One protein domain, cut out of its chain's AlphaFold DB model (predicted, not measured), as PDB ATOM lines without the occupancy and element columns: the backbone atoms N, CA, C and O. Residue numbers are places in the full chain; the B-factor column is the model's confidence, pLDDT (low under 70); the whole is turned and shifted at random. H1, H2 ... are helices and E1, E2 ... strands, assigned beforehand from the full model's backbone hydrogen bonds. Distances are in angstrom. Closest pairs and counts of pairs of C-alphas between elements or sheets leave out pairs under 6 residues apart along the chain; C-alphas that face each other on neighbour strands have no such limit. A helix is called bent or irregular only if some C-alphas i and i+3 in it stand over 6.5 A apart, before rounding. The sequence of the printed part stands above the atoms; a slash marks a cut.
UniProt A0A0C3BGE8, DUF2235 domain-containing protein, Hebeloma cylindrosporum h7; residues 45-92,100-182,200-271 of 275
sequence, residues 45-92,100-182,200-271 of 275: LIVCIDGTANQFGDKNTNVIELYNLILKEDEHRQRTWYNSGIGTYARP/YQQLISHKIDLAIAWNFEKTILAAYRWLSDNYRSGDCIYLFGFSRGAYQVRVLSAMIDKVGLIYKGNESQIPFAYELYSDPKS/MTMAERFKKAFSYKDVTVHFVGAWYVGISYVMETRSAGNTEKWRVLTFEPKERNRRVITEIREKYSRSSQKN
ATOM      1  N   LEU A  45     100.545 101.331  89.345       93.75
ATOM      2  CA  LEU A  45     101.750 100.499  89.269       93.75
ATOM      3  C   LEU A  45     102.941 101.394  88.913       93.75
ATOM      4  O   LEU A  45     103.063 101.864  87.782       93.75
ATOM      5  N   ILE A  46     103.808 101.646  89.892       93.75
ATOM      6  CA  ILE A  46     104.887 102.632  89.808       93.75
ATOM      7  C   ILE A  46     106.252 101.937  89.746       93.75
ATOM      8  O   ILE A  46     106.651 101.245  90.681       93.75
ATOM      9  N   VAL A  47     106.987 102.161  88.656       95.19
ATOM     10  CA  VAL A  47     108.316 101.587  88.389       95.19
ATOM     11  C   VAL A  47     109.363 102.697  88.386       95.19
ATOM     12  O   VAL A  47     109.352 103.568  87.516       95.19
ATOM     13  N   CYS A  48     110.307 102.636  89.323       93.19
ATOM     14  CA  CYS A  48     111.419 103.575  89.448       93.19
ATOM     15  C   CYS A  48     112.763 102.897  89.126       93.19
ATOM     16  O   CYS A  48     113.106 101.876  89.723       93.19
ATOM     17  N   ILE A  49     113.548 103.469  88.207       91.06
ATOM     18  CA  ILE A  49     114.865 102.954  87.789       91.06
ATOM     19  C   ILE A  49     115.921 104.056  87.925       91.06
ATOM     20  O   ILE A  49     115.955 105.005  87.139       91.06
ATOM     21  N   ASP A  50     116.798 103.942  88.916       86.69
ATOM     22  CA  ASP A  50     117.850 104.925  89.161       86.69
ATOM     23  C   ASP A  50     119.078 104.726  88.238       86.69
ATOM     24  O   ASP A  50     119.266 103.703  87.564       86.69
ATOM     25  N   GLY A  51     119.908 105.761  88.170       69.75
ATOM     26  CA  GLY A  51     121.158 105.807  87.432       69.75
ATOM     27  C   GLY A  51     122.263 104.932  88.027       69.75
ATOM     28  O   GLY A  51     122.138 104.280  89.060       69.75
ATOM     29  N   THR A  52     123.385 104.900  87.320       60.50
ATOM     30  CA  THR A  52     124.567 104.114  87.672       60.50
ATOM     31  C   THR A  52     125.145 104.510  89.036       60.50
ATOM     32  O   THR A  52     125.582 105.639  89.217       60.50
ATOM     33  N   ALA A  53     125.244 103.535  89.948       51.78
ATOM     34  CA  ALA A  53     125.984 103.616  91.215       51.78
ATOM     35  C   ALA A  53     125.496 104.629  92.275       51.78
ATOM     36  O   ALA A  53     126.251 104.938  93.197       51.78
ATOM     37  N   ASN A  54     124.237 105.073  92.221       52.34
ATOM     38  CA  ASN A  54     123.651 105.871  93.302       52.34
ATOM     39  C   ASN A  54     123.399 104.996  94.542       52.34
ATOM     40  O   ASN A  54     122.403 104.278  94.641       52.34
ATOM     41  N   GLN A  55     124.335 105.037  95.492       48.59
ATOM     42  CA  GLN A  55     124.114 104.540  96.847       48.59
ATOM     43  C   GLN A  55     123.237 105.539  97.610       48.59
ATOM     44  O   GLN A  55     123.422 106.748  97.484       48.59
ATOM     45  N   PHE A  56     122.289 105.035  98.401       46.38
ATOM     46  CA  PHE A  56     121.483 105.864  99.296       46.38
ATOM     47  C   PHE A  56     122.393 106.549 100.328       46.38
ATOM     48  O   PHE A  56     123.189 105.877 100.984       46.38
ATOM     49  N   GLY A  57     122.295 107.876 100.444       50.97
ATOM     50  CA  GLY A  57     123.195 108.704 101.251       50.97
ATOM     51  C   GLY A  57     123.042 110.194 100.933       50.97
ATOM     52  O   GLY A  57     122.027 110.613 100.379       50.97
ATOM     53  N   ASP A  58     124.067 110.991 101.245       42.94
ATOM     54  CA  ASP A  58     124.026 112.470 101.275       42.94
ATOM     55  C   ASP A  58     123.676 113.165  99.944       42.94
ATOM     56  O   ASP A  58     123.423 114.371  99.913       42.94
ATOM     57  N   LYS A  59     123.684 112.434  98.822       55.12
ATOM     58  CA  LYS A  59     123.323 112.930  97.486       55.12
ATOM     59  C   LYS A  59     122.359 111.967  96.801       55.12
ATOM     60  O   LYS A  59     122.748 111.162  95.958       55.12
ATOM     61  N   ASN A  60     121.094 112.072  97.187       65.81
ATOM     62  CA  ASN A  60     119.988 111.365  96.551       65.81
ATOM     63  C   ASN A  60     119.711 111.885  95.127       65.81
ATOM     64  O   ASN A  60     120.142 112.971  94.738       65.81
ATOM     65  N   THR A  61     118.975 111.098  94.341       70.50
ATOM     66  CA  THR A  61     118.460 111.520  93.031       70.50
ATOM     67  C   THR A  61     116.988 111.892  93.104       70.50
ATOM     68  O   THR A  61     116.256 111.441  93.985       70.50
ATOM     69  N   ASN A  62     116.517 112.601  92.078       76.38
ATOM     70  CA  ASN A  62     115.094 112.858  91.868       76.38
ATOM     71  C   ASN A  62     114.215 111.590  91.866       76.38
ATOM     72  O   ASN A  62     113.036 111.680  92.187       76.38
ATOM     73  N   VAL A  63     114.753 110.419  91.494       82.25
ATOM     74  CA  VAL A  63     113.981 109.170  91.407       82.25
ATOM     75  C   VAL A  63     113.817 108.528  92.782       82.25
ATOM     76  O   VAL A  63     112.702 108.135  93.113       82.25
ATOM     77  N   ILE A  64     114.867 108.474  93.608       81.44
ATOM     78  CA  ILE A  64     114.740 108.006  94.999       81.44
ATOM     79  C   ILE A  64     114.011 109.034  95.886       81.44
ATOM     80  O   ILE A  64     113.209 108.638  96.724       81.44
ATOM     81  N   GLU A  65     114.180 110.342  95.659       81.06
ATOM     82  CA  GLU A  65     113.373 111.384  96.319       81.06
ATOM     83  C   GLU A  65     111.881 111.235  96.002       81.06
ATOM     84  O   GLU A  65     111.057 111.179  96.914       81.06
ATOM     85  N   LEU A  66     111.529 111.113  94.715       81.75
ATOM     86  CA  LEU A  66     110.159 110.833  94.290       81.75
ATOM     87  C   LEU A  66     109.651 109.529  94.911       81.75
ATOM     88  O   LEU A  66     108.548 109.507  95.449       81.75
ATOM     89  N   TYR A  67     110.458 108.464  94.888       84.31
ATOM     90  CA  TYR A  67     110.087 107.166  95.448       84.31
ATOM     91  C   TYR A  67     109.812 107.230  96.954       84.31
ATOM     92  O   TYR A  67     108.849 106.630  97.434       84.31
ATOM     93  N   ASN A  68     110.601 107.998  97.708       83.00
ATOM     94  CA  ASN A  68     110.375 108.222  99.136       83.00
ATOM     95  C   ASN A  68     109.024 108.907  99.396       83.00
ATOM     96  O   ASN A  68     108.333 108.521 100.334       83.00
ATOM     97  N   LEU A  69     108.603 109.824  98.516       82.44
ATOM     98  CA  LEU A  69     107.334 110.562  98.600       82.44
ATOM     99  C   LEU A  69     106.092 109.790  98.095       82.44
ATOM    100  O   LEU A  69     104.974 110.297  98.217       82.44
ATOM    101  N   ILE A  70     106.251 108.575  97.553       81.81
ATOM    102  CA  ILE A  70     105.126 107.672  97.245       81.81
ATOM    103  C   ILE A  70     104.615 107.020  98.538       81.81
ATOM    104  O   ILE A  70     105.401 106.458  99.305       81.81
ATOM    105  N   LEU A  71     103.295 107.027  98.742       78.06
ATOM    106  CA  LEU A  71     102.628 106.271  99.806       78.06
ATOM    107  C   LEU A  71     102.687 104.769  99.485       78.06
ATOM    108  O   LEU A  71     102.161 104.339  98.462       78.06
ATOM    109  N   LYS A  72     103.357 103.986 100.340       79.00
ATOM    110  CA  LYS A  72     103.615 102.543 100.128       79.00
ATOM    111  C   LYS A  72     102.664 101.638 100.913       79.00
ATOM    112  O   LYS A  72     102.477 100.490 100.540       79.00
ATOM    113  N   GLU A  73     102.071 102.169 101.978       71.31
ATOM    114  CA  GLU A  73     101.154 101.460 102.883       71.31
ATOM    115  C   GLU A  73      99.774 101.203 102.243       71.31
ATOM    116  O   GLU A  73      99.050 100.303 102.655       71.31
ATOM    117  N   ASP A  74      99.435 101.935 101.177       75.06
ATOM    118  CA  ASP A  74      98.231 101.733 100.364       75.06
ATOM    119  C   ASP A  74      98.467 100.671  99.267       75.06
ATOM    120  O   ASP A  74      98.380 100.948  98.071       75.06
ATOM    121  N   GLU A  75      98.774  99.430  99.670       68.94
ATOM    122  CA  GLU A  75      98.973  98.280  98.757       68.94
ATOM    123  C   GLU A  75      97.723  97.906  97.931       68.94
ATOM    124  O   GLU A  75      97.801  97.118  96.970       68.94
ATOM    125  N   HIS A  76      96.568  98.446  98.334       73.31
ATOM    126  CA  HIS A  76      95.280  98.269  97.681       73.31
ATOM    127  C   HIS A  76      95.156  99.156  96.444       73.31
ATOM    128  O   HIS A  76      94.734  98.649  95.405       73.31
ATOM    129  N   ARG A  77      95.559 100.434  96.518       79.25
ATOM    130  CA  ARG A  77      95.445 101.393  95.404       79.25
ATOM    131  C   ARG A  77      96.776 101.691  94.711       79.25
ATOM    132  O   ARG A  77      96.763 102.232  93.608       79.25
ATOM    133  N   GLN A  78      97.923 101.340  95.297       85.88
ATOM    134  CA  GLN A  78      99.249 101.585  94.715       85.88
ATOM    135  C   GLN A  78     100.200 100.393  94.906       85.88
ATOM    136  O   GLN A  78     100.141  99.666  95.892       85.88
ATOM    137  N   ARG A  79     101.096 100.172  93.940       91.25
ATOM    138  CA  ARG A  79     102.165  99.164  93.990       91.25
ATOM    139  C   ARG A  79     103.447  99.750  93.428       91.25
ATOM    140  O   ARG A  79     103.422 100.442  92.414       91.25
ATOM    141  N   THR A  80     104.571  99.465  94.076       92.62
ATOM    142  CA  THR A  80     105.853 100.121  93.794       92.62
ATOM    143  C   THR A  80     106.975  99.124  93.535       92.62
ATOM    144  O   THR A  80     107.138  98.165  94.290       92.62
ATOM    145  N   TRP A  81     107.804  99.396  92.529       94.31
ATOM    146  CA  TRP A  81     109.055  98.689  92.261       94.31
ATOM    147  C   TRP A  81     110.195  99.687  92.077       94.31
ATOM    148  O   TRP A  81     110.038 100.692  91.382       94.31
ATOM    149  N   TYR A  82     111.349  99.406  92.677       91.56
ATOM    150  CA  TYR A  82     112.531 100.263  92.605       91.56
ATOM    151  C   TYR A  82     113.780  99.454  92.270       91.56
ATOM    152  O   TYR A  82     114.044  98.416  92.878       91.56
ATOM    153  N   ASN A  83     114.585  99.968  91.342       89.31
ATOM    154  CA  ASN A  83     115.925  99.473  91.070       89.31
ATOM    155  C   ASN A  83     116.945 100.605  91.241       89.31
ATOM    156  O   ASN A  83     116.874 101.615  90.548       89.31
ATOM    157  N   SER A  84     117.916 100.418  92.136       78.00
ATOM    158  CA  SER A  84     118.952 101.410  92.465       78.00
ATOM    159  C   SER A  84     120.073 101.536  91.429       78.00
ATOM    160  O   SER A  84     120.998 102.320  91.618       78.00
ATOM    161  N   GLY A  85     120.079 100.703  90.383       67.56
ATOM    162  CA  GLY A  85     121.169 100.660  89.412       67.56
ATOM    163  C   GLY A  85     122.525 100.188  89.963       67.56
ATOM    164  O   GLY A  85     123.517 100.239  89.227       67.56
ATOM    165  N   ILE A  86     122.578  99.735  91.222       60.31
ATOM    166  CA  ILE A  86     123.758  99.169  91.894       60.31
ATOM    167  C   ILE A  86     124.071  97.779  91.312       60.31
ATOM    168  O   ILE A  86     123.176  97.033  90.927       60.31
ATOM    169  N   GLY A  87     125.361  97.432  91.242       49.88
ATOM    170  CA  GLY A  87     125.849  96.134  90.756       49.88
ATOM    171  C   GLY A  87     126.335  96.121  89.302       49.88
ATOM    172  O   GLY A  87     127.075  95.220  88.927       49.88
ATOM    173  N   THR A  88     126.018  97.139  88.492       48.03
ATOM    174  CA  THR A  88     126.407  97.156  87.065       48.03
ATOM    175  C   THR A  88     127.888  97.461  86.800       48.03
ATOM    176  O   THR A  88     128.359  97.255  85.686       48.03
ATOM    177  N   TYR A  89     128.635  97.953  87.791       49.47
ATOM    178  CA  TYR A  89     130.085  98.107  87.675       49.47
ATOM    179  C   TYR A  89     130.797  96.922  88.325       49.47
ATOM    180  O   TYR A  89     130.898  96.848  89.552       49.47
ATOM    181  N   ALA A  90     131.398  96.068  87.499       43.88
ATOM    182  CA  ALA A  90     132.580  95.335  87.931       43.88
ATOM    183  C   ALA A  90     133.665  96.375  88.259       43.88
ATOM    184  O   ALA A  90     134.157  97.051  87.357       43.88
ATOM    185  N   ARG A  91     133.999  96.558  89.545       45.34
ATOM    186  CA  ARG A  91     135.065  97.480  89.972       45.34
ATOM    187  C   ARG A  91     136.398  97.006  89.368       45.34
ATOM    188  O   ARG A  91     136.848  95.928  89.758       45.34
ATOM    189  N   PRO A  92     137.055  97.767  88.472       44.38
ATOM    190  CA  PRO A  92     138.365  97.378  87.964       44.38
ATOM    191  C   PRO A  92     139.380  97.456  89.106       44.38
ATOM    192  O   PRO A  92     139.531  98.509  89.729       44.38
ATOM    193  N   TYR A 100     145.391  95.980  78.442       50.16
ATOM    194  CA  TYR A 100     144.115  95.254  78.463       50.16
ATOM    195  C   TYR A 100     142.893  96.079  78.016       50.16
ATOM    196  O   TYR A 100     141.791  95.532  77.965       50.16
ATOM    197  N   GLN A 101     143.053  97.371  77.699       52.12
ATOM    198  CA  GLN A 101     141.928  98.315  77.596       52.12
ATOM    199  C   GLN A 101     140.831  97.883  76.610       52.12
ATOM    200  O   GLN A 101     139.676  97.839  77.013       52.12
ATOM    201  N   GLN A 102     141.162  97.494  75.374       50.25
ATOM    202  CA  GLN A 102     140.159  97.106  74.361       50.25
ATOM    203  C   GLN A 102     139.426  95.787  74.668       50.25
ATOM    204  O   GLN A 102     138.242  95.645  74.365       50.25
ATOM    205  N   LEU A 103     140.103  94.810  75.283       47.53
ATOM    206  CA  LEU A 103     139.486  93.522  75.635       47.53
ATOM    207  C   LEU A 103     138.688  93.594  76.945       47.53
ATOM    208  O   LEU A 103     137.762  92.807  77.143       47.53
ATOM    209  N   ILE A 104     139.036  94.530  77.834       51.50
ATOM    210  CA  ILE A 104     138.261  94.826  79.041       51.50
ATOM    211  C   ILE A 104     137.091  95.762  78.728       51.50
ATOM    212  O   ILE A 104     136.012  95.506  79.252       51.50
ATOM    213  N   SER A 105     137.236  96.768  77.852       56.28
ATOM    214  CA  SER A 105     136.128  97.663  77.483       56.28
ATOM    215  C   SER A 105     134.974  96.866  76.889       56.28
ATOM    216  O   SER A 105     133.906  96.856  77.481       56.28
ATOM    217  N   HIS A 106     135.213  96.043  75.861       56.62
ATOM    218  CA  HIS A 106     134.159  95.221  75.259       56.62
ATOM    219  C   HIS A 106     133.465  94.283  76.270       56.62
ATOM    220  O   HIS A 106     132.262  94.053  76.183       56.62
ATOM    221  N   LYS A 107     134.192  93.769  77.277       55.12
ATOM    222  CA  LYS A 107     133.606  92.961  78.365       55.12
ATOM    223  C   LYS A 107     132.812  93.795  79.374       55.12
ATOM    224  O   LYS A 107     131.799  93.312  79.872       55.12
ATOM    225  N   ILE A 108     133.247  95.019  79.675       59.41
ATOM    226  CA  ILE A 108     132.520  95.972  80.524       59.41
ATOM    227  C   ILE A 108     131.257  96.455  79.807       59.41
ATOM    228  O   ILE A 108     130.182  96.392  80.393       59.41
ATOM    229  N   ASP A 109     131.355  96.848  78.542       59.81
ATOM    230  CA  ASP A 109     130.242  97.325  77.718       59.81
ATOM    231  C   ASP A 109     129.178  96.229  77.544       59.81
ATOM    232  O   ASP A 109     127.989  96.477  77.749       59.81
ATOM    233  N   LEU A 110     129.598  94.983  77.285       59.38
ATOM    234  CA  LEU A 110     128.707  93.821  77.226       59.38
ATOM    235  C   LEU A 110     128.070  93.495  78.590       59.38
ATOM    236  O   LEU A 110     126.880  93.188  78.654       59.38
ATOM    237  N   ALA A 111     128.811  93.613  79.698       58.91
ATOM    238  CA  ALA A 111     128.253  93.438  81.041       58.91
ATOM    239  C   ALA A 111     127.250  94.552  81.408       58.91
ATOM    240  O   ALA A 111     126.216  94.273  82.020       58.91
ATOM    241  N   ILE A 112     127.514  95.794  80.990       60.94
ATOM    242  CA  ILE A 112     126.594  96.930  81.122       60.94
ATOM    243  C   ILE A 112     125.329  96.675  80.293       60.94
ATOM    244  O   ILE A 112     124.234  96.863  80.824       60.94
ATOM    245  N   ALA A 113     125.454  96.197  79.051       64.81
ATOM    246  CA  ALA A 113     124.327  95.858  78.180       64.81
ATOM    247  C   ALA A 113     123.467  94.712  78.748       64.81
ATOM    248  O   ALA A 113     122.254  94.864  78.890       64.81
ATOM    249  N   TRP A 114     124.081  93.605  79.181       67.06
ATOM    250  CA  TRP A 114     123.363  92.498  79.823       67.06
ATOM    251  C   TRP A 114     122.678  92.912  81.129       67.06
ATOM    252  O   TRP A 114     121.570  92.461  81.417       67.06
ATOM    253  N   ASN A 115     123.299  93.767  81.948       71.44
ATOM    254  CA  ASN A 115     122.651  94.276  83.157       71.44
ATOM    255  C   ASN A 115     121.541  95.288  82.828       71.44
ATOM    256  O   ASN A 115     120.555  95.359  83.556       71.44
ATOM    257  N   PHE A 116     121.692  96.076  81.761       79.69
ATOM    258  CA  PHE A 116     120.686  97.022  81.282       79.69
ATOM    259  C   PHE A 116     119.403  96.296  80.857       79.69
ATOM    260  O   PHE A 116     118.319  96.657  81.325       79.69
ATOM    261  N   GLU A 117     119.547  95.238  80.054       85.62
ATOM    262  CA  GLU A 117     118.462  94.352  79.626       85.62
ATOM    263  C   GLU A 117     117.789  93.671  80.824       85.62
ATOM    264  O   GLU A 117     116.580  93.804  81.003       85.62
ATOM    265  N   LYS A 118     118.563  93.027  81.712       89.38
ATOM    266  CA  LYS A 118     118.032  92.340  82.906       89.38
ATOM    267  C   LYS A 118     117.118  93.226  83.756       89.38
ATOM    268  O   LYS A 118     116.089  92.747  84.224       89.38
ATOM    269  N   THR A 119     117.447  94.507  83.942       91.38
ATOM    270  CA  THR A 119     116.575  95.447  84.670       91.38
ATOM    271  C   THR A 119     115.253  95.701  83.936       91.38
ATOM    272  O   THR A 119     114.216  95.785  84.589       91.38
ATOM    273  N   ILE A 120     115.268  95.807  82.603       93.06
ATOM    274  CA  ILE A 120     114.060  96.021  81.786       93.06
ATOM    275  C   ILE A 120     113.170  94.776  81.826       93.06
ATOM    276  O   ILE A 120     111.979  94.903  82.098       93.06
ATOM    277  N   LEU A 121     113.741  93.579  81.643       95.44
ATOM    278  CA  LEU A 121     112.988  92.322  81.725       95.44
ATOM    279  C   LEU A 121     112.400  92.103  83.128       95.44
ATOM    280  O   LEU A 121     111.259  91.663  83.250       95.44
ATOM    281  N   ALA A 122     113.134  92.458  84.189       95.88
ATOM    282  CA  ALA A 122     112.644  92.377  85.565       95.88
ATOM    283  C   ALA A 122     111.499  93.369  85.847       95.88
ATOM    284  O   ALA A 122     110.511  92.991  86.474       95.88
ATOM    285  N   ALA A 123     111.593  94.607  85.351       97.12
ATOM    286  CA  ALA A 123     110.526  95.600  85.469       97.12
ATOM    287  C   ALA A 123     109.272  95.201  84.666       97.12
ATOM    288  O   ALA A 123     108.155  95.290  85.173       97.12
ATOM    289  N   TYR A 124     109.456  94.703  83.439       97.88
ATOM    290  CA  TYR A 124     108.380  94.184  82.593       97.88
ATOM    291  C   TYR A 124     107.690  92.972  83.236       97.88
ATOM    292  O   TYR A 124     106.461  92.915  83.285       97.88
ATOM    293  N   ARG A 125     108.469  92.037  83.803       98.00
ATOM    294  CA  ARG A 125     107.936  90.906  84.571       98.00
ATOM    295  C   ARG A 125     107.141  91.373  85.785       98.00
ATOM    296  O   ARG A 125     106.016  90.929  85.960       98.00
ATOM    297  N   TRP A 126     107.683  92.286  86.592       98.00
ATOM    298  CA  TRP A 126     106.976  92.786  87.773       98.00
ATOM    299  C   TRP A 126     105.641  93.451  87.412       98.00
ATOM    300  O   TRP A 126     104.652  93.232  88.112       98.00
ATOM    301  N   LEU A 127     105.588  94.198  86.301       98.00
ATOM    302  CA  LEU A 127     104.336  94.727  85.757       98.00
ATOM    303  C   LEU A 127     103.377  93.589  85.378       98.00
ATOM    304  O   LEU A 127     102.258  93.565  85.879       98.00
ATOM    305  N   SER A 128     103.819  92.614  84.578       97.81
ATOM    306  CA  SER A 128     103.019  91.442  84.176       97.81
ATOM    307  C   SER A 128     102.472  90.657  85.380       97.81
ATOM    308  O   SER A 128     101.312  90.255  85.388       97.81
ATOM    309  N   ASP A 129     103.282  90.464  86.423       97.19
ATOM    310  CA  ASP A 129     102.932  89.693  87.620       97.19
ATOM    311  C   ASP A 129     101.981  90.429  88.583       97.19
ATOM    312  O   ASP A 129     101.404  89.789  89.474       97.19
ATOM    313  N   ASN A 130     101.807  91.749  88.427       95.75
ATOM    314  CA  ASN A 130     100.967  92.586  89.294       95.75
ATOM    315  C   ASN A 130      99.767  93.236  88.588       95.75
ATOM    316  O   ASN A 130      98.826  93.601  89.297       95.75
ATOM    317  N   TYR A 131      99.788  93.406  87.262       95.25
ATOM    318  CA  TYR A 131      98.789  94.171  86.508       95.25
ATOM    319  C   TYR A 131      97.388  93.545  86.558       95.25
ATOM    320  O   TYR A 131      97.202  92.335  86.412       95.25
ATOM    321  N   ARG A 132      96.381  94.399  86.727       92.25
ATOM    322  CA  ARG A 132      94.956  94.110  86.553       92.25
ATOM    323  C   ARG A 132      94.384  95.077  85.523       92.25
ATOM    324  O   ARG A 132      94.811  96.225  85.438       92.25
ATOM    325  N   SER A 133      93.401  94.616  84.754       90.25
ATOM    326  CA  SER A 133      92.720  95.416  83.732       90.25
ATOM    327  C   SER A 133      92.233  96.755  84.298       90.25
ATOM    328  O   SER A 133      91.387  96.765  85.188       90.25
ATOM    329  N   GLY A 134      92.761  97.862  83.771       85.88
ATOM    330  CA  GLY A 134      92.450  99.224  84.223       85.88
ATOM    331  C   GLY A 134      93.564  99.904  85.027       85.88
ATOM    332  O   GLY A 134      93.563 101.128  85.102       85.88
ATOM    333  N   ASP A 135      94.542  99.159  85.559       90.75
ATOM    334  CA  ASP A 135      95.656  99.730  86.330       90.75
ATOM    335  C   ASP A 135      96.474 100.771  85.534       90.75
ATOM    336  O   ASP A 135      96.701 100.665  84.322       90.75
ATOM    337  N   CYS A 136      96.990 101.752  86.271       89.62
ATOM    338  CA  CYS A 136      97.709 102.926  85.797       89.62
ATOM    339  C   CYS A 136      99.229 102.690  85.885       89.62
ATOM    340  O   CYS A 136      99.782 102.645  86.983       89.62
ATOM    341  N   ILE A 137      99.943 102.562  84.761       92.69
ATOM    342  CA  ILE A 137     101.398 102.293  84.771       92.69
ATOM    343  C   ILE A 137     102.207 103.601  84.734       92.69
ATOM    344  O   ILE A 137     102.229 104.284  83.712       92.69
ATOM    345  N   TYR A 138     102.936 103.923  85.801       91.62
ATOM    346  CA  TYR A 138     103.826 105.089  85.882       91.62
ATOM    347  C   TYR A 138     105.292 104.644  85.873       91.62
ATOM    348  O   TYR A 138     105.695 103.828  86.702       91.62
ATOM    349  N   LEU A 139     106.106 105.191  84.969       93.50
ATOM    350  CA  LEU A 139     107.533 104.874  84.872       93.50
ATOM    351  C   LEU A 139     108.392 106.114  85.171       93.50
ATOM    352  O   LEU A 139     108.140 107.198  84.645       93.50
ATOM    353  N   PHE A 140     109.443 105.952  85.969       90.94
ATOM    354  CA  PHE A 140     110.342 107.031  86.380       90.94
ATOM    355  C   PHE A 140     111.800 106.571  86.322       90.94
ATOM    356  O   PHE A 140     112.127 105.504  86.837       90.94
ATOM    357  N   GLY A 141     112.702 107.358  85.732       89.69
ATOM    358  CA  GLY A 141     114.112 106.974  85.713       89.69
ATOM    359  C   GLY A 141     115.120 108.097  85.496       89.69
ATOM    360  O   GLY A 141     114.816 109.118  84.882       89.69
ATOM    361  N   PHE A 142     116.338 107.887  86.007       84.44
ATOM    362  CA  PHE A 142     117.431 108.864  85.997       84.44
ATOM    363  C   PHE A 142     118.650 108.361  85.216       84.44
ATOM    364  O   PHE A 142     119.067 107.214  85.371       84.44
ATOM    365  N   SER A 143     119.261 109.222  84.397       80.62
ATOM    366  CA  SER A 143     120.460 108.910  83.606       80.62
ATOM    367  C   SER A 143     120.250 107.641  82.755       80.62
ATOM    368  O   SER A 143     119.326 107.600  81.942       80.62
ATOM    369  N   ARG A 144     121.027 106.566  82.951       81.31
ATOM    370  CA  ARG A 144     120.776 105.254  82.323       81.31
ATOM    371  C   ARG A 144     119.352 104.740  82.579       81.31
ATOM    372  O   ARG A 144     118.706 104.260  81.650       81.31
ATOM    373  N   GLY A 145     118.842 104.886  83.801       85.25
ATOM    374  CA  GLY A 145     117.481 104.499  84.166       85.25
ATOM    375  C   GLY A 145     116.410 105.257  83.373       85.25
ATOM    376  O   GLY A 145     115.385 104.677  83.022       85.25
ATOM    377  N   ALA A 146     116.686 106.507  82.977       85.12
ATOM    378  CA  ALA A 146     115.818 107.296  82.099       85.12
ATOM    379  C   ALA A 146     115.708 106.687  80.690       85.12
ATOM    380  O   ALA A 146     114.650 106.741  80.069       85.12
ATOM    381  N   TYR A 147     116.779 106.062  80.189       83.94
ATOM    382  CA  TYR A 147     116.733 105.293  78.944       83.94
ATOM    383  C   TYR A 147     116.007 103.949  79.141       83.94
ATOM    384  O   TYR A 147     115.170 103.586  78.316       83.94
ATOM    385  N   GLN A 148     116.225 103.264  80.272       89.94
ATOM    386  CA  GLN A 148     115.557 101.993  80.601       89.94
ATOM    387  C   GLN A 148     114.026 102.131  80.674       89.94
ATOM    388  O   GLN A 148     113.324 101.313  80.081       89.94
ATOM    389  N   VAL A 149     113.484 103.185  81.303       91.56
ATOM    390  CA  VAL A 149     112.021 103.406  81.328       91.56
ATOM    391  C   VAL A 149     111.436 103.792  79.968       91.56
ATOM    392  O   VAL A 149     110.297 103.436  79.670       91.56
ATOM    393  N   ARG A 150     112.207 104.467  79.105       89.12
ATOM    394  CA  ARG A 150     111.781 104.787  77.731       89.12
ATOM    395  C   ARG A 150     111.714 103.530  76.863       89.12
ATOM    396  O   ARG A 150     110.731 103.349  76.152       89.12
ATOM    397  N   VAL A 151     112.701 102.639  76.985       91.44
ATOM    398  CA  VAL A 151     112.686 101.315  76.341       91.44
ATOM    399  C   VAL A 151     111.524 100.463  76.857       91.44
ATOM    400  O   VAL A 151     110.763  99.935  76.052       91.44
ATOM    401  N   LEU A 152     111.313 100.394  78.176       95.38
ATOM    402  CA  LEU A 152     110.185  99.670  78.775       95.38
ATOM    403  C   LEU A 152     108.825 100.192  78.272       95.38
ATOM    404  O   LEU A 152     107.957  99.399  77.911       95.38
ATOM    405  N   SER A 153     108.652 101.515  78.173       93.62
ATOM    406  CA  SER A 153     107.429 102.111  77.620       93.62
ATOM    407  C   SER A 153     107.209 101.761  76.146       93.62
ATOM    408  O   SER A 153     106.072 101.510  75.748       93.62
ATOM    409  N   ALA A 154     108.270 101.749  75.337       90.88
ATOM    410  CA  ALA A 154     108.190 101.404  73.918       90.88
ATOM    411  C   ALA A 154     107.977  99.893  73.695       90.88
ATOM    412  O   ALA A 154     107.308  99.501  72.740       90.88
ATOM    413  N   MET A 155     108.471  99.045  74.601       94.25
ATOM    414  CA  MET A 155     108.199  97.605  74.626       94.25
ATOM    415  C   MET A 155     106.720  97.323  74.919       94.25
ATOM    416  O   MET A 155     106.063  96.643  74.130       94.25
ATOM    417  N   ILE A 156     106.156  97.910  75.981       95.50
ATOM    418  CA  ILE A 156     104.724  97.773  76.318       95.50
ATOM    419  C   ILE A 156     103.833  98.261  75.157       95.50
ATOM    420  O   ILE A 156     102.803  97.653  74.849       95.50
ATOM    421  N   ASP A 157     104.250  99.305  74.441       91.75
ATOM    422  CA  ASP A 157     103.547  99.755  73.239       91.75
ATOM    423  C   ASP A 157     103.649  98.750  72.072       91.75
ATOM    424  O   ASP A 157     102.623  98.292  71.563       91.75
ATOM    425  N   LYS A 158     104.865  98.344  71.683       90.12
ATOM    426  CA  LYS A 158     105.115  97.509  70.492       90.12
ATOM    427  C   LYS A 158     104.619  96.064  70.642       90.12
ATOM    428  O   LYS A 158     104.036  95.534  69.700       90.12
ATOM    429  N   VAL A 159     104.821  95.428  71.802       93.81
ATOM    430  CA  VAL A 159     104.487  94.002  72.045       93.81
ATOM    431  C   VAL A 159     103.408  93.775  73.116       93.81
ATOM    432  O   VAL A 159     102.899  92.664  73.265       93.81
ATOM    433  N   GLY A 160     102.968  94.830  73.810       95.56
ATOM    434  CA  GLY A 160     101.961  94.740  74.875       95.56
ATOM    435  C   GLY A 160     102.566  94.421  76.237       95.56
ATOM    436  O   GLY A 160     103.785  94.330  76.379       95.56
ATOM    437  N   LEU A 161     101.704  94.240  77.236       97.75
ATOM    438  CA  LEU A 161     102.057  93.665  78.533       97.75
ATOM    439  C   LEU A 161     101.423  92.274  78.628       97.75
ATOM    440  O   LEU A 161     100.196  92.178  78.544       97.75
ATOM    441  N   ILE A 162     102.235  91.221  78.760       97.75
ATOM    442  CA  ILE A 162     101.717  89.846  78.777       97.75
ATOM    443  C   ILE A 162     100.886  89.534  80.031       97.75
ATOM    444  O   ILE A 162     101.044  90.178  81.068       97.75
ATOM    445  N   TYR A 163     100.010  88.532  79.943       97.31
ATOM    446  CA  TYR A 163      99.331  87.969  81.110       97.31
ATOM    447  C   TYR A 163     100.321  87.240  82.028       97.31
ATOM    448  O   TYR A 163     101.142  86.440  81.565       97.31
ATOM    449  N   LYS A 164     100.169  87.430  83.343       96.62
ATOM    450  CA  LYS A 164     100.808  86.613  84.387       96.62
ATOM    451  C   LYS A 164     100.704  85.108  84.088       96.62
ATOM    452  O   LYS A 164      99.665  84.649  83.617       96.62
ATOM    453  N   GLY A 165     101.756  84.344  84.381       96.19
ATOM    454  CA  GLY A 165     101.849  82.912  84.057       96.19
ATOM    455  C   GLY A 165     102.494  82.617  82.695       96.19
ATOM    456  O   GLY A 165     102.667  81.452  82.346       96.19
ATOM    457  N   ASN A 166     102.854  83.648  81.920       96.38
ATOM    458  CA  ASN A 166     103.510  83.527  80.614       96.38
ATOM    459  C   ASN A 166     104.972  84.014  80.636       96.38
ATOM    460  O   ASN A 166     105.518  84.353  79.590       96.38
ATOM    461  N   GLU A 167     105.632  84.081  81.796       94.44
ATOM    462  CA  GLU A 167     106.909  84.801  81.946       94.44
ATOM    463  C   GLU A 167     108.058  84.239  81.084       94.44
ATOM    464  O   GLU A 167     108.977  84.977  80.724       94.44
ATOM    465  N   SER A 168     107.974  82.975  80.660       96.31
ATOM    466  CA  SER A 168     108.875  82.365  79.665       96.31
ATOM    467  C   SER A 168     108.831  83.042  78.285       96.31
ATOM    468  O   SER A 168     109.759  82.875  77.500       96.31
ATOM    469  N   GLN A 169     107.784  83.817  77.983       96.62
ATOM    470  CA  GLN A 169     107.633  84.587  76.742       96.62
ATOM    471  C   GLN A 169     108.293  85.978  76.810       96.62
ATOM    472  O   GLN A 169     108.424  86.639  75.783       96.62
ATOM    473  N   ILE A 170     108.728  86.442  77.990       96.19
ATOM    474  CA  ILE A 170     109.314  87.784  78.176       96.19
ATOM    475  C   ILE A 170     110.602  88.002  77.352       96.19
ATOM    476  O   ILE A 170     110.721  89.074  76.753       96.19
ATOM    477  N   PRO A 171     111.540  87.035  77.238       94.81
ATOM    478  CA  PRO A 171     112.709  87.192  76.370       94.81
ATOM    479  C   PRO A 171     112.322  87.369  74.895       94.81
ATOM    480  O   PRO A 171     112.827  88.271  74.233       94.81
ATOM    481  N   PHE A 172     111.358  86.585  74.401       93.38
ATOM    482  CA  PHE A 172     110.873  86.683  73.020       93.38
ATOM    483  C   PHE A 172     110.087  87.982  72.765       93.38
ATOM    484  O   PHE A 172     110.209  88.590  71.703       93.38
ATOM    485  N   ALA A 173     109.350  88.483  73.762       93.94
ATOM    486  CA  ALA A 173     108.739  89.811  73.715       93.94
ATOM    487  C   ALA A 173     109.798  90.922  73.561       93.94
ATOM    488  O   ALA A 173     109.589  91.884  72.822       93.94
ATOM    489  N   TYR A 174     110.946  90.790  74.235       92.62
ATOM    490  CA  TYR A 174     112.057  91.739  74.126       92.62
ATOM    491  C   TYR A 174     112.836  91.600  72.810       92.62
ATOM    492  O   TYR A 174     113.248  92.612  72.245       92.62
ATOM    493  N   GLU A 175     112.975  90.388  72.273       91.19
ATOM    494  CA  GLU A 175     113.527  90.137  70.935       91.19
ATOM    495  C   GLU A 175     112.645  90.777  69.849       91.19
ATOM    496  O   GLU A 175     113.123  91.604  69.072       91.19
ATOM    497  N   LEU A 176     111.331  90.512  69.866       90.31
ATOM    498  CA  LEU A 176     110.352  91.156  68.981       90.31
ATOM    499  C   LEU A 176     110.295  92.679  69.158       90.31
ATOM    500  O   LEU A 176     109.961  93.397  68.211       90.31
ATOM    501  N   TYR A 177     110.609  93.201  70.346       89.56
ATOM    502  CA  TYR A 177     110.771  94.637  70.552       89.56
ATOM    503  C   TYR A 177     112.064  95.173  69.915       89.56
ATOM    504  O   TYR A 177     112.016  96.185  69.209       89.56
ATOM    505  N   SER A 178     113.187  94.492  70.135       86.69
ATOM    506  CA  SER A 178     114.530  94.950  69.769       86.69
ATOM    507  C   SER A 178     114.851  94.773  68.285       86.69
ATOM    508  O   SER A 178     115.627  95.558  67.744       86.69
ATOM    509  N   ASP A 179     114.243  93.795  67.605       83.19
ATOM    510  CA  ASP A 179     114.406  93.614  66.163       83.19
ATOM    511  C   ASP A 179     113.814  94.811  65.382       83.19
ATOM    512  O   ASP A 179     112.593  95.047  65.425       83.19
ATOM    513  N   PRO A 180     114.638  95.564  64.620       73.69
ATOM    514  CA  PRO A 180     114.144  96.636  63.767       73.69
ATOM    515  C   PRO A 180     113.318  96.105  62.585       73.69
ATOM    516  O   PRO A 180     112.490  96.846  62.063       73.69
ATOM    517  N   LYS A 181     113.485  94.842  62.166       76.50
ATOM    518  CA  LYS A 181     112.768  94.228  61.032       76.50
ATOM    519  C   LYS A 181     111.410  93.633  61.409       76.50
ATOM    520  O   LYS A 181     110.655  93.252  60.513       76.50
ATOM    521  N   SER A 182     111.034  93.623  62.689       70.38
ATOM    522  CA  SER A 182     109.836  92.919  63.179       70.38
ATOM    523  C   SER A 182     108.521  93.446  62.583       70.38
ATOM    524  O   SER A 182     107.488  92.779  62.660       70.38
ATOM    525  N   MET A 200      99.165  91.156  59.555       79.38
ATOM    526  CA  MET A 200      99.739  91.610  60.828       79.38
ATOM    527  C   MET A 200     101.209  91.231  60.963       79.38
ATOM    528  O   MET A 200     101.626  90.142  60.565       79.38
ATOM    529  N   THR A 201     101.970  92.127  61.584       87.44
ATOM    530  CA  THR A 201     103.359  91.915  62.006       87.44
ATOM    531  C   THR A 201     103.459  90.860  63.109       87.44
ATOM    532  O   THR A 201     102.481  90.565  63.805       87.44
ATOM    533  N   MET A 202     104.650  90.294  63.326       85.56
ATOM    534  CA  MET A 202     104.839  89.320  64.411       85.56
ATOM    535  C   MET A 202     104.644  89.946  65.801       85.56
ATOM    536  O   MET A 202     104.099  89.289  66.686       85.56
ATOM    537  N   ALA A 203     104.978  91.231  65.972       87.81
ATOM    538  CA  ALA A 203     104.722  91.973  67.208       87.81
ATOM    539  C   ALA A 203     103.214  92.143  67.491       87.81
ATOM    540  O   ALA A 203     102.769  91.874  68.605       87.81
ATOM    541  N   GLU A 204     102.401  92.492  66.484       88.44
ATOM    542  CA  GLU A 204     100.935  92.557  66.629       88.44
ATOM    543  C   GLU A 204     100.315  91.182  66.915       88.44
ATOM    544  O   GLU A 204      99.406  91.076  67.738       88.44
ATOM    545  N   ARG A 205     100.812  90.117  66.269       89.75
ATOM    546  CA  ARG A 205     100.365  88.738  66.534       89.75
ATOM    547  C   ARG A 205     100.690  88.309  67.966       89.75
ATOM    548  O   ARG A 205      99.813  87.765  68.632       89.75
ATOM    549  N   PHE A 206     101.900  88.597  68.445       92.12
ATOM    550  CA  PHE A 206     102.310  88.342  69.828       92.12
ATOM    551  C   PHE A 206     101.442  89.130  70.820       92.12
ATOM    552  O   PHE A 206     100.855  88.536  71.724       92.12
ATOM    553  N   LYS A 207     101.261  90.440  70.590       93.31
ATOM    554  CA  LYS A 207     100.408  91.315  71.411       93.31
ATOM    555  C   LYS A 207      98.954  90.827  71.456       93.31
ATOM    556  O   LYS A 207      98.359  90.809  72.527       93.31
ATOM    557  N   LYS A 208      98.389  90.371  70.331       92.38
ATOM    558  CA  LYS A 208      97.031  89.792  70.269       92.38
ATOM    559  C   LYS A 208      96.911  88.450  71.012       92.38
ATOM    560  O   LYS A 208      95.821  88.139  71.482       92.38
ATOM    561  N   ALA A 209      97.981  87.656  71.080       93.56
ATOM    562  CA  ALA A 209      97.963  86.316  71.670       93.56
ATOM    563  C   ALA A 209      98.228  86.306  73.184       93.56
ATOM    564  O   ALA A 209      97.511  85.632  73.918       93.56
ATOM    565  N   PHE A 210      99.242  87.042  73.649       96.12
ATOM    566  CA  PHE A 210      99.767  86.910  75.014       96.12
ATOM    567  C   PHE A 210      99.480  88.100  75.934       96.12
ATOM    568  O   PHE A 210      99.731  87.976  77.131       96.12
ATOM    569  N   SER A 211      98.978  89.228  75.418       96.56
ATOM    570  CA  SER A 211      98.886  90.481  76.179       96.56
ATOM    571  C   SER A 211      97.471  90.893  76.575       96.56
ATOM    572  O   SER A 211      96.490  90.641  75.869       96.56
ATOM    573  N   TYR A 212      97.390  91.599  77.707       93.88
ATOM    574  CA  TYR A 212      96.220  92.384  78.088       93.88
ATOM    575  C   TYR A 212      95.875  93.382  76.968       93.88
ATOM    576  O   TYR A 212      96.760  94.002  76.365       93.88
ATOM    577  N   LYS A 213      94.577  93.554  76.695       88.44
ATOM    578  CA  LYS A 213      94.095  94.552  75.729       88.44
ATOM    579  C   LYS A 213      94.322  95.968  76.251       88.44
ATOM    580  O   LYS A 213      94.222  96.210  77.448       88.44
ATOM    581  N   ASP A 214      94.610  96.879  75.323       84.69
ATOM    582  CA  ASP A 214      94.575  98.337  75.503       84.69
ATOM    583  C   ASP A 214      95.431  98.911  76.654       84.69
ATOM    584  O   ASP A 214      95.286 100.074  77.026       84.69
ATOM    585  N   VAL A 215      96.392  98.131  77.169       90.38
ATOM    586  CA  VAL A 215      97.345  98.582  78.191       90.38
ATOM    587  C   VAL A 215      98.252  99.675  77.643       90.38
ATOM    588  O   VAL A 215      98.964  99.492  76.650       90.38
ATOM    589  N   THR A 216      98.271 100.793  78.360       87.38
ATOM    590  CA  THR A 216      99.125 101.949  78.107       87.38
ATOM    591  C   THR A 216      99.990 102.260  79.325       87.38
ATOM    592  O   THR A 216      99.603 102.076  80.483       87.38
ATOM    593  N   VAL A 217     101.178 102.801  79.068       89.81
ATOM    594  CA  VAL A 217     101.878 103.593  80.083       89.81
ATOM    595  C   VAL A 217     101.120 104.912  80.256       89.81
ATOM    596  O   VAL A 217     100.617 105.461  79.277       89.81
ATOM    597  N   HIS A 218     101.033 105.387  81.497       86.50
ATOM    598  CA  HIS A 218     100.265 106.554  81.952       86.50
ATOM    599  C   HIS A 218     101.140 107.757  82.357       86.50
ATOM    600  O   HIS A 218     100.646 108.877  82.492       86.50
ATOM    601  N   PHE A 219     102.447 107.545  82.548       85.19
ATOM    602  CA  PHE A 219     103.443 108.610  82.688       85.19
ATOM    603  C   PHE A 219     104.859 108.072  82.442       85.19
ATOM    604  O   PHE A 219     105.159 106.953  82.862       85.19
ATOM    605  N   VAL A 220     105.749 108.872  81.839       85.56
ATOM    606  CA  VAL A 220     107.194 108.580  81.787       85.56
ATOM    607  C   VAL A 220     108.006 109.801  82.234       85.56
ATOM    608  O   VAL A 220     108.185 110.757  81.482       85.56
ATOM    609  N   GLY A 221     108.547 109.771  83.452       87.19
ATOM    610  CA  GLY A 221     109.520 110.763  83.920       87.19
ATOM    611  C   GLY A 221     110.950 110.343  83.572       87.19
ATOM    612  O   GLY A 221     111.410 109.304  84.042       87.19
ATOM    613  N   ALA A 222     111.660 111.139  82.769       83.31
ATOM    614  CA  ALA A 222     113.020 110.855  82.310       83.31
ATOM    615  C   ALA A 222     113.987 111.996  82.690       83.31
ATOM    616  O   ALA A 222     114.115 113.010  81.996       83.31
ATOM    617  N   TRP A 223     114.686 111.831  83.813       76.38
ATOM    618  CA  TRP A 223     115.650 112.802  84.338       76.38
ATOM    619  C   TRP A 223     117.063 112.524  83.808       76.38
ATOM    620  O   TRP A 223     117.518 111.383  83.790       76.38
ATOM    621  N   TYR A 224     117.804 113.570  83.462       72.25
ATOM    622  CA  TYR A 224     119.217 113.506  83.084       72.25
ATOM    623  C   TYR A 224     120.029 114.458  83.982       72.25
ATOM    624  O   TYR A 224     119.473 115.170  84.823       72.25
ATOM    625  N   VAL A 225     121.357 114.473  83.850       60.44
ATOM    626  CA  VAL A 225     122.182 115.492  84.522       60.44
ATOM    627  C   VAL A 225     121.920 116.841  83.841       60.44
ATOM    628  O   VAL A 225     121.937 116.926  82.616       60.44
ATOM    629  N   GLY A 226     121.608 117.881  84.618       52.22
ATOM    630  CA  GLY A 226     121.274 119.230  84.124       52.22
ATOM    631  C   GLY A 226     119.896 119.379  83.458       52.22
ATOM    632  O   GLY A 226     119.249 120.408  83.628       52.22
ATOM    633  N   ILE A 227     119.400 118.350  82.764       52.28
ATOM    634  CA  ILE A 227     118.171 118.390  81.949       52.28
ATOM    635  C   ILE A 227     117.114 117.433  82.524       52.28
ATOM    636  O   ILE A 227     117.431 116.444  83.182       52.28
ATOM    637  N   SER A 228     115.825 117.678  82.294       52.69
ATOM    638  CA  SER A 228     114.791 116.658  82.520       52.69
ATOM    639  C   SER A 228     113.673 116.763  81.499       52.69
ATOM    640  O   SER A 228     113.229 117.861  81.175       52.69
ATOM    641  N   TYR A 229     113.220 115.601  81.040       52.44
ATOM    642  CA  TYR A 229     112.106 115.438  80.123       52.44
ATOM    643  C   TYR A 229     111.020 114.653  80.852       52.44
ATOM    644  O   TYR A 229     111.150 113.450  81.079       52.44
ATOM    645  N   VAL A 230     109.937 115.320  81.227       54.16
ATOM    646  CA  VAL A 230     108.698 114.618  81.558       54.16
ATOM    647  C   VAL A 230     107.975 114.355  80.244       54.16
ATOM    648  O   VAL A 230     107.718 115.288  79.491       54.16
ATOM    649  N   MET A 231     107.691 113.088  79.952       52.88
ATOM    650  CA  MET A 231     106.925 112.673  78.783       52.88
ATOM    651  C   MET A 231     105.554 112.185  79.247       52.88
ATOM    652  O   MET A 231     105.399 111.096  79.806       52.88
ATOM    653  N   GLU A 232     104.555 113.030  79.031       54.28
ATOM    654  CA  GLU A 232     103.161 112.731  79.331       54.28
ATOM    655  C   GLU A 232     102.555 111.865  78.219       54.28
ATOM    656  O   GLU A 232     102.758 112.121  77.028       54.28
ATOM    657  N   THR A 233     101.840 110.815  78.614       52.19
ATOM    658  CA  THR A 233     101.405 109.736  77.722       52.19
ATOM    659  C   THR A 233     100.133 110.064  76.949       52.19
ATOM    660  O   THR A 233      99.346 110.925  77.333       52.19
ATOM    661  N   ARG A 234      99.933 109.324  75.854       53.00
ATOM    662  CA  ARG A 234      98.853 109.491  74.870       53.00
ATOM    663  C   ARG A 234      97.461 109.710  75.479       53.00
ATOM    664  O   ARG A 234      97.003 108.920  76.302       53.00
ATOM    665  N   SER A 235      96.734 110.676  74.917       39.34
ATOM    666  CA  SER A 235      95.267 110.638  74.892       39.34
ATOM    667  C   SER A 235      94.799 109.444  74.049       39.34
ATOM    668  O   SER A 235      95.389 109.145  73.005       39.34
ATOM    669  N   ALA A 236      93.737 108.762  74.480       39.03
ATOM    670  CA  ALA A 236      93.196 107.578  73.815       39.03
ATOM    671  C   ALA A 236      92.545 107.927  72.457       39.03
ATOM    672  O   ALA A 236      91.341 108.189  72.371       39.03
ATOM    673  N   GLY A 237      93.366 107.930  71.401       36.50
ATOM    674  CA  GLY A 237      92.953 108.184  70.017       36.50
ATOM    675  C   GLY A 237      94.036 108.762  69.096       36.50
ATOM    676  O   GLY A 237      93.864 108.705  67.885       36.50
ATOM    677  N   ASN A 238      95.152 109.287  69.625       36.56
ATOM    678  CA  ASN A 238      96.224 109.874  68.807       36.56
ATOM    679  C   ASN A 238      97.591 109.249  69.145       36.56
ATOM    680  O   ASN A 238      98.040 109.270  70.292       36.56
ATOM    681  N   THR A 239      98.242 108.654  68.143       41.47
ATOM    682  CA  THR A 239      99.427 107.800  68.311       41.47
ATOM    683  C   THR A 239     100.756 108.549  68.400       41.47
ATOM    684  O   THR A 239     101.709 107.986  68.947       41.47
ATOM    685  N   GLU A 240     100.836 109.787  67.897       42.59
ATOM    686  CA  GLU A 240     102.115 110.386  67.472       42.59
ATOM    687  C   GLU A 240     102.681 111.487  68.384       42.59
ATOM    688  O   GLU A 240     103.860 111.821  68.267       42.59
ATOM    689  N   LYS A 241     101.891 112.062  69.305       49.09
ATOM    690  CA  LYS A 241     102.298 113.279  70.035       49.09
ATOM    691  C   LYS A 241     102.384 113.099  71.553       49.09
ATOM    692  O   LYS A 241     101.392 113.211  72.267       49.09
ATOM    693  N   TRP A 242     103.605 112.897  72.042       58.16
ATOM    694  CA  TRP A 242     103.959 113.051  73.457       58.16
ATOM    695  C   TRP A 242     104.059 114.538  73.816       58.16
ATOM    696  O   TRP A 242     104.665 115.310  73.069       58.16
ATOM    697  N   ARG A 243     103.529 114.950  74.976       61.19
ATOM    698  CA  ARG A 243     103.829 116.280  75.531       61.19
ATOM    699  C   ARG A 243     105.122 116.184  76.339       61.19
ATOM    700  O   ARG A 243     105.199 115.418  77.298       61.19
ATOM    701  N   VAL A 244     106.126 116.964  75.942       64.19
ATOM    702  CA  VAL A 244     107.353 117.156  76.723       64.19
ATOM    703  C   VAL A 244     107.128 118.318  77.683       64.19
ATOM    704  O   VAL A 244     106.859 119.434  77.245       64.19
ATOM    705  N   LEU A 245     107.251 118.055  78.981       63.91
ATOM    706  CA  LEU A 245     107.252 119.068  80.031       63.91
ATOM    707  C   LEU A 245     108.664 119.204  80.612       63.91
ATOM    708  O   LEU A 245     109.345 118.212  80.894       63.91
ATOM    709  N   THR A 246     109.092 120.448  80.805       63.50
ATOM    710  CA  THR A 246     110.342 120.827  81.466       63.50
ATOM    711  C   THR A 246     110.008 121.590  82.747       63.50
ATOM    712  O   THR A 246     109.105 122.422  82.774       63.50
ATOM    713  N   PHE A 247     110.726 121.295  83.832       64.75
ATOM    714  CA  PHE A 247     110.512 121.930  85.135       64.75
ATOM    715  C   PHE A 247     111.836 122.396  85.732       64.75
ATOM    716  O   PHE A 247     112.837 121.670  85.657       64.75
ATOM    717  N   GLU A 248     111.810 123.552  86.392       65.12
ATOM    718  CA  GLU A 248     112.917 124.064  87.201       65.12
ATOM    719  C   GLU A 248     113.427 123.008  88.199       65.12
ATOM    720  O   GLU A 248     112.602 122.342  88.837       65.12
ATOM    721  N   PRO A 249     114.756 122.829  88.381       64.19
ATOM    722  CA  PRO A 249     115.307 121.753  89.206       64.19
ATOM    723  C   PRO A 249     114.743 121.709  90.630       64.19
ATOM    724  O   PRO A 249     114.508 120.625  91.152       64.19
ATOM    725  N   LYS A 250     114.478 122.877  91.230       65.25
ATOM    726  CA  LYS A 250     113.994 123.007  92.615       65.25
ATOM    727  C   LYS A 250     112.522 122.624  92.811       65.25
ATOM    728  O   LYS A 250     112.143 122.252  93.915       65.25
ATOM    729  N   GLU A 251     111.687 122.714  91.774       66.69
ATOM    730  CA  GLU A 251     110.254 122.378  91.871       66.69
ATOM    731  C   GLU A 251     109.906 121.010  91.271       66.69
ATOM    732  O   GLU A 251     108.808 120.500  91.491       66.69
ATOM    733  N   ARG A 252     110.825 120.416  90.505       70.31
ATOM    734  CA  ARG A 252     110.590 119.282  89.604       70.31
ATOM    735  C   ARG A 252     109.808 118.125  90.230       70.31
ATOM    736  O   ARG A 252     108.781 117.726  89.686       70.31
ATOM    737  N   ASN A 253     110.246 117.628  91.385       69.12
ATOM    738  CA  ASN A 253     109.625 116.461  92.021       69.12
ATOM    739  C   ASN A 253     108.256 116.825  92.624       69.12
ATOM    740  O   ASN A 253     107.307 116.057  92.493       69.12
ATOM    741  N   ARG A 254     108.103 118.049  93.157       72.00
ATOM    742  CA  ARG A 254     106.809 118.588  93.616       72.00
ATOM    743  C   ARG A 254     105.813 118.725  92.460       72.00
ATOM    744  O   ARG A 254     104.685 118.272  92.603       72.00
ATOM    745  N   ARG A 255     106.223 119.285  91.313       71.50
ATOM    746  CA  ARG A 255     105.375 119.437  90.111       71.50
ATOM    747  C   ARG A 255     104.931 118.085  89.549       71.50
ATOM    748  O   ARG A 255     103.753 117.919  89.263       71.50
ATOM    749  N   VAL A 256     105.839 117.107  89.463       70.50
ATOM    750  CA  VAL A 256     105.510 115.732  89.039       70.50
ATOM    751  C   VAL A 256     104.520 115.069  90.005       70.50
ATOM    752  O   VAL A 256     103.543 114.476  89.558       70.50
ATOM    753  N   ILE A 257     104.709 115.218  91.320       69.88
ATOM    754  CA  ILE A 257     103.765 114.701  92.325       69.88
ATOM    755  C   ILE A 257     102.402 115.403  92.229       69.88
ATOM    756  O   ILE A 257     101.380 114.730  92.331       69.88
ATOM    757  N   THR A 258     102.364 116.719  91.998       70.12
ATOM    758  CA  THR A 258     101.118 117.463  91.758       70.12
ATOM    759  C   THR A 258     100.394 116.956  90.510       70.12
ATOM    760  O   THR A 258      99.221 116.633  90.615       70.12
ATOM    761  N   GLU A 259     101.076 116.779  89.375       68.25
ATOM    762  CA  GLU A 259     100.496 116.205  88.144       68.25
ATOM    763  C   GLU A 259      99.876 114.813  88.366       68.25
ATOM    764  O   GLU A 259      98.746 114.551  87.952       68.25
ATOM    765  N   ILE A 260     100.594 113.921  89.059       65.50
ATOM    766  CA  ILE A 260     100.103 112.573  89.388       65.50
ATOM    767  C   ILE A 260      98.874 112.663  90.302       65.50
ATOM    768  O   ILE A 260      97.856 112.028  90.027       65.50
ATOM    769  N   ARG A 261      98.943 113.479  91.366       65.25
ATOM    770  CA  ARG A 261      97.845 113.666  92.325       65.25
ATOM    771  C   ARG A 261      96.626 114.324  91.690       65.25
ATOM    772  O   ARG A 261      95.522 113.869  91.942       65.25
ATOM    773  N   GLU A 262      96.788 115.333  90.841       64.75
ATOM    774  CA  GLU A 262      95.661 115.982  90.167       64.75
ATOM    775  C   GLU A 262      94.931 115.021  89.229       64.75
ATOM    776  O   GLU A 262      93.703 115.008  89.218       64.75
ATOM    777  N   LYS A 263      95.648 114.173  88.484       59.41
ATOM    778  CA  LYS A 263      95.021 113.144  87.636       59.41
ATOM    779  C   LYS A 263      94.247 112.122  88.475       59.41
ATOM    780  O   LYS A 263      93.105 111.804  88.151       59.41
ATOM    781  N   TYR A 264      94.820 111.705  89.601       53.75
ATOM    782  CA  TYR A 264      94.208 110.792  90.569       53.75
ATOM    783  C   TYR A 264      92.956 111.386  91.255       53.75
ATOM    784  O   TYR A 264      91.898 110.754  91.302       53.75
ATOM    785  N   SER A 265      93.022 112.642  91.710       51.28
ATOM    786  CA  SER A 265      91.895 113.361  92.322       51.28
ATOM    787  C   SER A 265      90.789 113.677  91.315       51.28
ATOM    788  O   SER A 265      89.619 113.472  91.627       51.28
ATOM    789  N   ARG A 266      91.123 114.085  90.080       49.81
ATOM    790  CA  ARG A 266      90.135 114.313  89.003       49.81
ATOM    791  C   ARG A 266      89.408 113.023  88.595       49.81
ATOM    792  O   ARG A 266      88.257 113.106  88.171       49.81
ATOM    793  N   SER A 267      90.043 111.857  88.748       44.88
ATOM    794  CA  SER A 267      89.393 110.546  88.590       44.88
ATOM    795  C   SER A 267      88.486 110.174  89.771       44.88
ATOM    796  O   SER A 267      87.538 109.417  89.586       44.88
ATOM    797  N   SER A 268      88.761 110.696  90.971       40.47
ATOM    798  CA  SER A 268      87.982 110.416  92.187       40.47
ATOM    799  C   SER A 268      86.740 111.318  92.275       40.47
ATOM    800  O   SER A 268      85.613 110.828  92.305       40.47
ATOM    801  N   GLN A 269      86.928 112.642  92.199       39.41
ATOM    802  CA  GLN A 269      85.857 113.633  92.382       39.41
ATOM    803  C   GLN A 269      84.753 113.561  91.317       39.41
ATOM    804  O   GLN A 269      83.597 113.852  91.611       39.41
ATOM    805  N   LYS A 270      85.064 113.148  90.078       44.31
ATOM    806  CA  LYS A 270      84.046 113.024  89.018       44.31
ATOM    807  C   LYS A 270      83.027 111.904  89.245       44.31
ATOM    808  O   LYS A 270      81.987 111.927  88.596       44.31
ATOM    809  N   ASN A 271      83.307 110.970  90.154       42.44
ATOM    810  CA  ASN A 271      82.481 109.787  90.402       42.44
ATOM    811  C   ASN A 271      81.775 109.818  91.775       42.44
ATOM    812  O   ASN A 271      81.301 108.784  92.237       42.44
TER     813      ASN A 271
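AT A GLANCE: This is residues 45 to 92, 100 to 182 and 200 to 271 of the 275 residues of the protein "DUF2235 domain-containing protein" of Hebeloma cylindrosporum h7 (UniProt A0A0C3BGE8). A twisted six-strand sheet stands between helices, H2 and H3 over one face and H1 and H6 over the other, three layers in all, while H4 and H5 pack at the far end of H3, off the sheet. The long H2 comes near the sheet with residues 119 to 130 and runs out the other way toward Tyr 100, whose C-alpha and that of Asn 271 are the two farthest apart, 64.4 A; residues 265 to 271, of which 265 to 269 belong to H6, stick out. The printed part has 203 residues, with six named helices and six named strands in the order E1 H1 E2 H2 E3 H3 H4 H5 E4 E5 E6 H6, a mixed class. The sheet, E2 E1 E3 E4 E5 E6, is mixed, and the whole is compact, with a radius of gyration of the C-alphas of 17.6 A and spans of 64 by 48 by 33 A.

HOW THE PARTS SIT: E1, residues 45 to 49, is parallel to its neighbours E2, residues 78 to 83, and E3, residues 136 to 142; N 48 and O 81, 2.8 A, and N 47 and O 138, 2.9 A, are within hydrogen-bond range. With H1, residues 62 to 68, E1 and E2 form a strand-helix-strand unit, parallel neighbours with a helix between, its crossover right-handed. H2, residues 101 to 130, is on the opposite face from H1, at a height over the sheet of 10.8 A. H3, residues 144 to 159, is on the same face as H2, over E3 and E4, residues 217 to 223, which are parallel, with N 139 and O 219 2.9 A apart. H2 touches H3 with residues 116 to 124 alone, at a steep tilt of 53 degrees; the closest C-alphas, of Ile 120 and Leu 152, are 6.1 A apart. H4, residues 167 to 178, touches H3 about perpendicular, at 81 degrees, the closest C-alphas being Met 155 and Tyr 177, 5.7 A. H5, residues 202 to 210, touches H4 at a shallow tilt of 23 degrees, opposite ways, closest at C-alphas 176 and 203, 6.0 A. E4, E5, residues 228 to 232, and E6, residues 243 to 245, form a meander, each strand antiparallel to the one before, with N 222 and O 229 2.9 A and N 230 and O 245 3.0 A apart. H6, residues 252 to 269, is on the same face as H1 and touches it with residues 253 to 257 alone, closest at C-alphas 66 and 253, 6.1 A. Every O i to N i+4 pair is within hydrogen-bond range in H1, H3, H5 and H6, against 25 of 26 in H2 and 6 of 8 in H4, which is only just irregular: C-alphas 168 and 171 are 7.0 A apart.

IN THESE COORDINATES: E1 begins at C-alpha 45, (101.750, 100.499, 89.269). H2 measures 43.0 A from C-alpha 101, (141.928, 98.315, 77.596); E3 measures 20.6 A, H3 22.3 A and H6 25.5 A, ending at C-alpha 269, (85.857, 113.633, 92.382).

THE WHOLE: The C-alphas farthest apart, of Tyr 100 and Asn 271, are 64.4 A apart. Residues 93 to 99 and 183 to 199 are not printed, with C-alpha gaps of 11.3 A and 10.4 A; of the links printed whole, E1 to H1 is long. The model's mean pLDDT over the printed part is 75.5, with 76 residues under 70, among them 100 to 114 and 225 to 251.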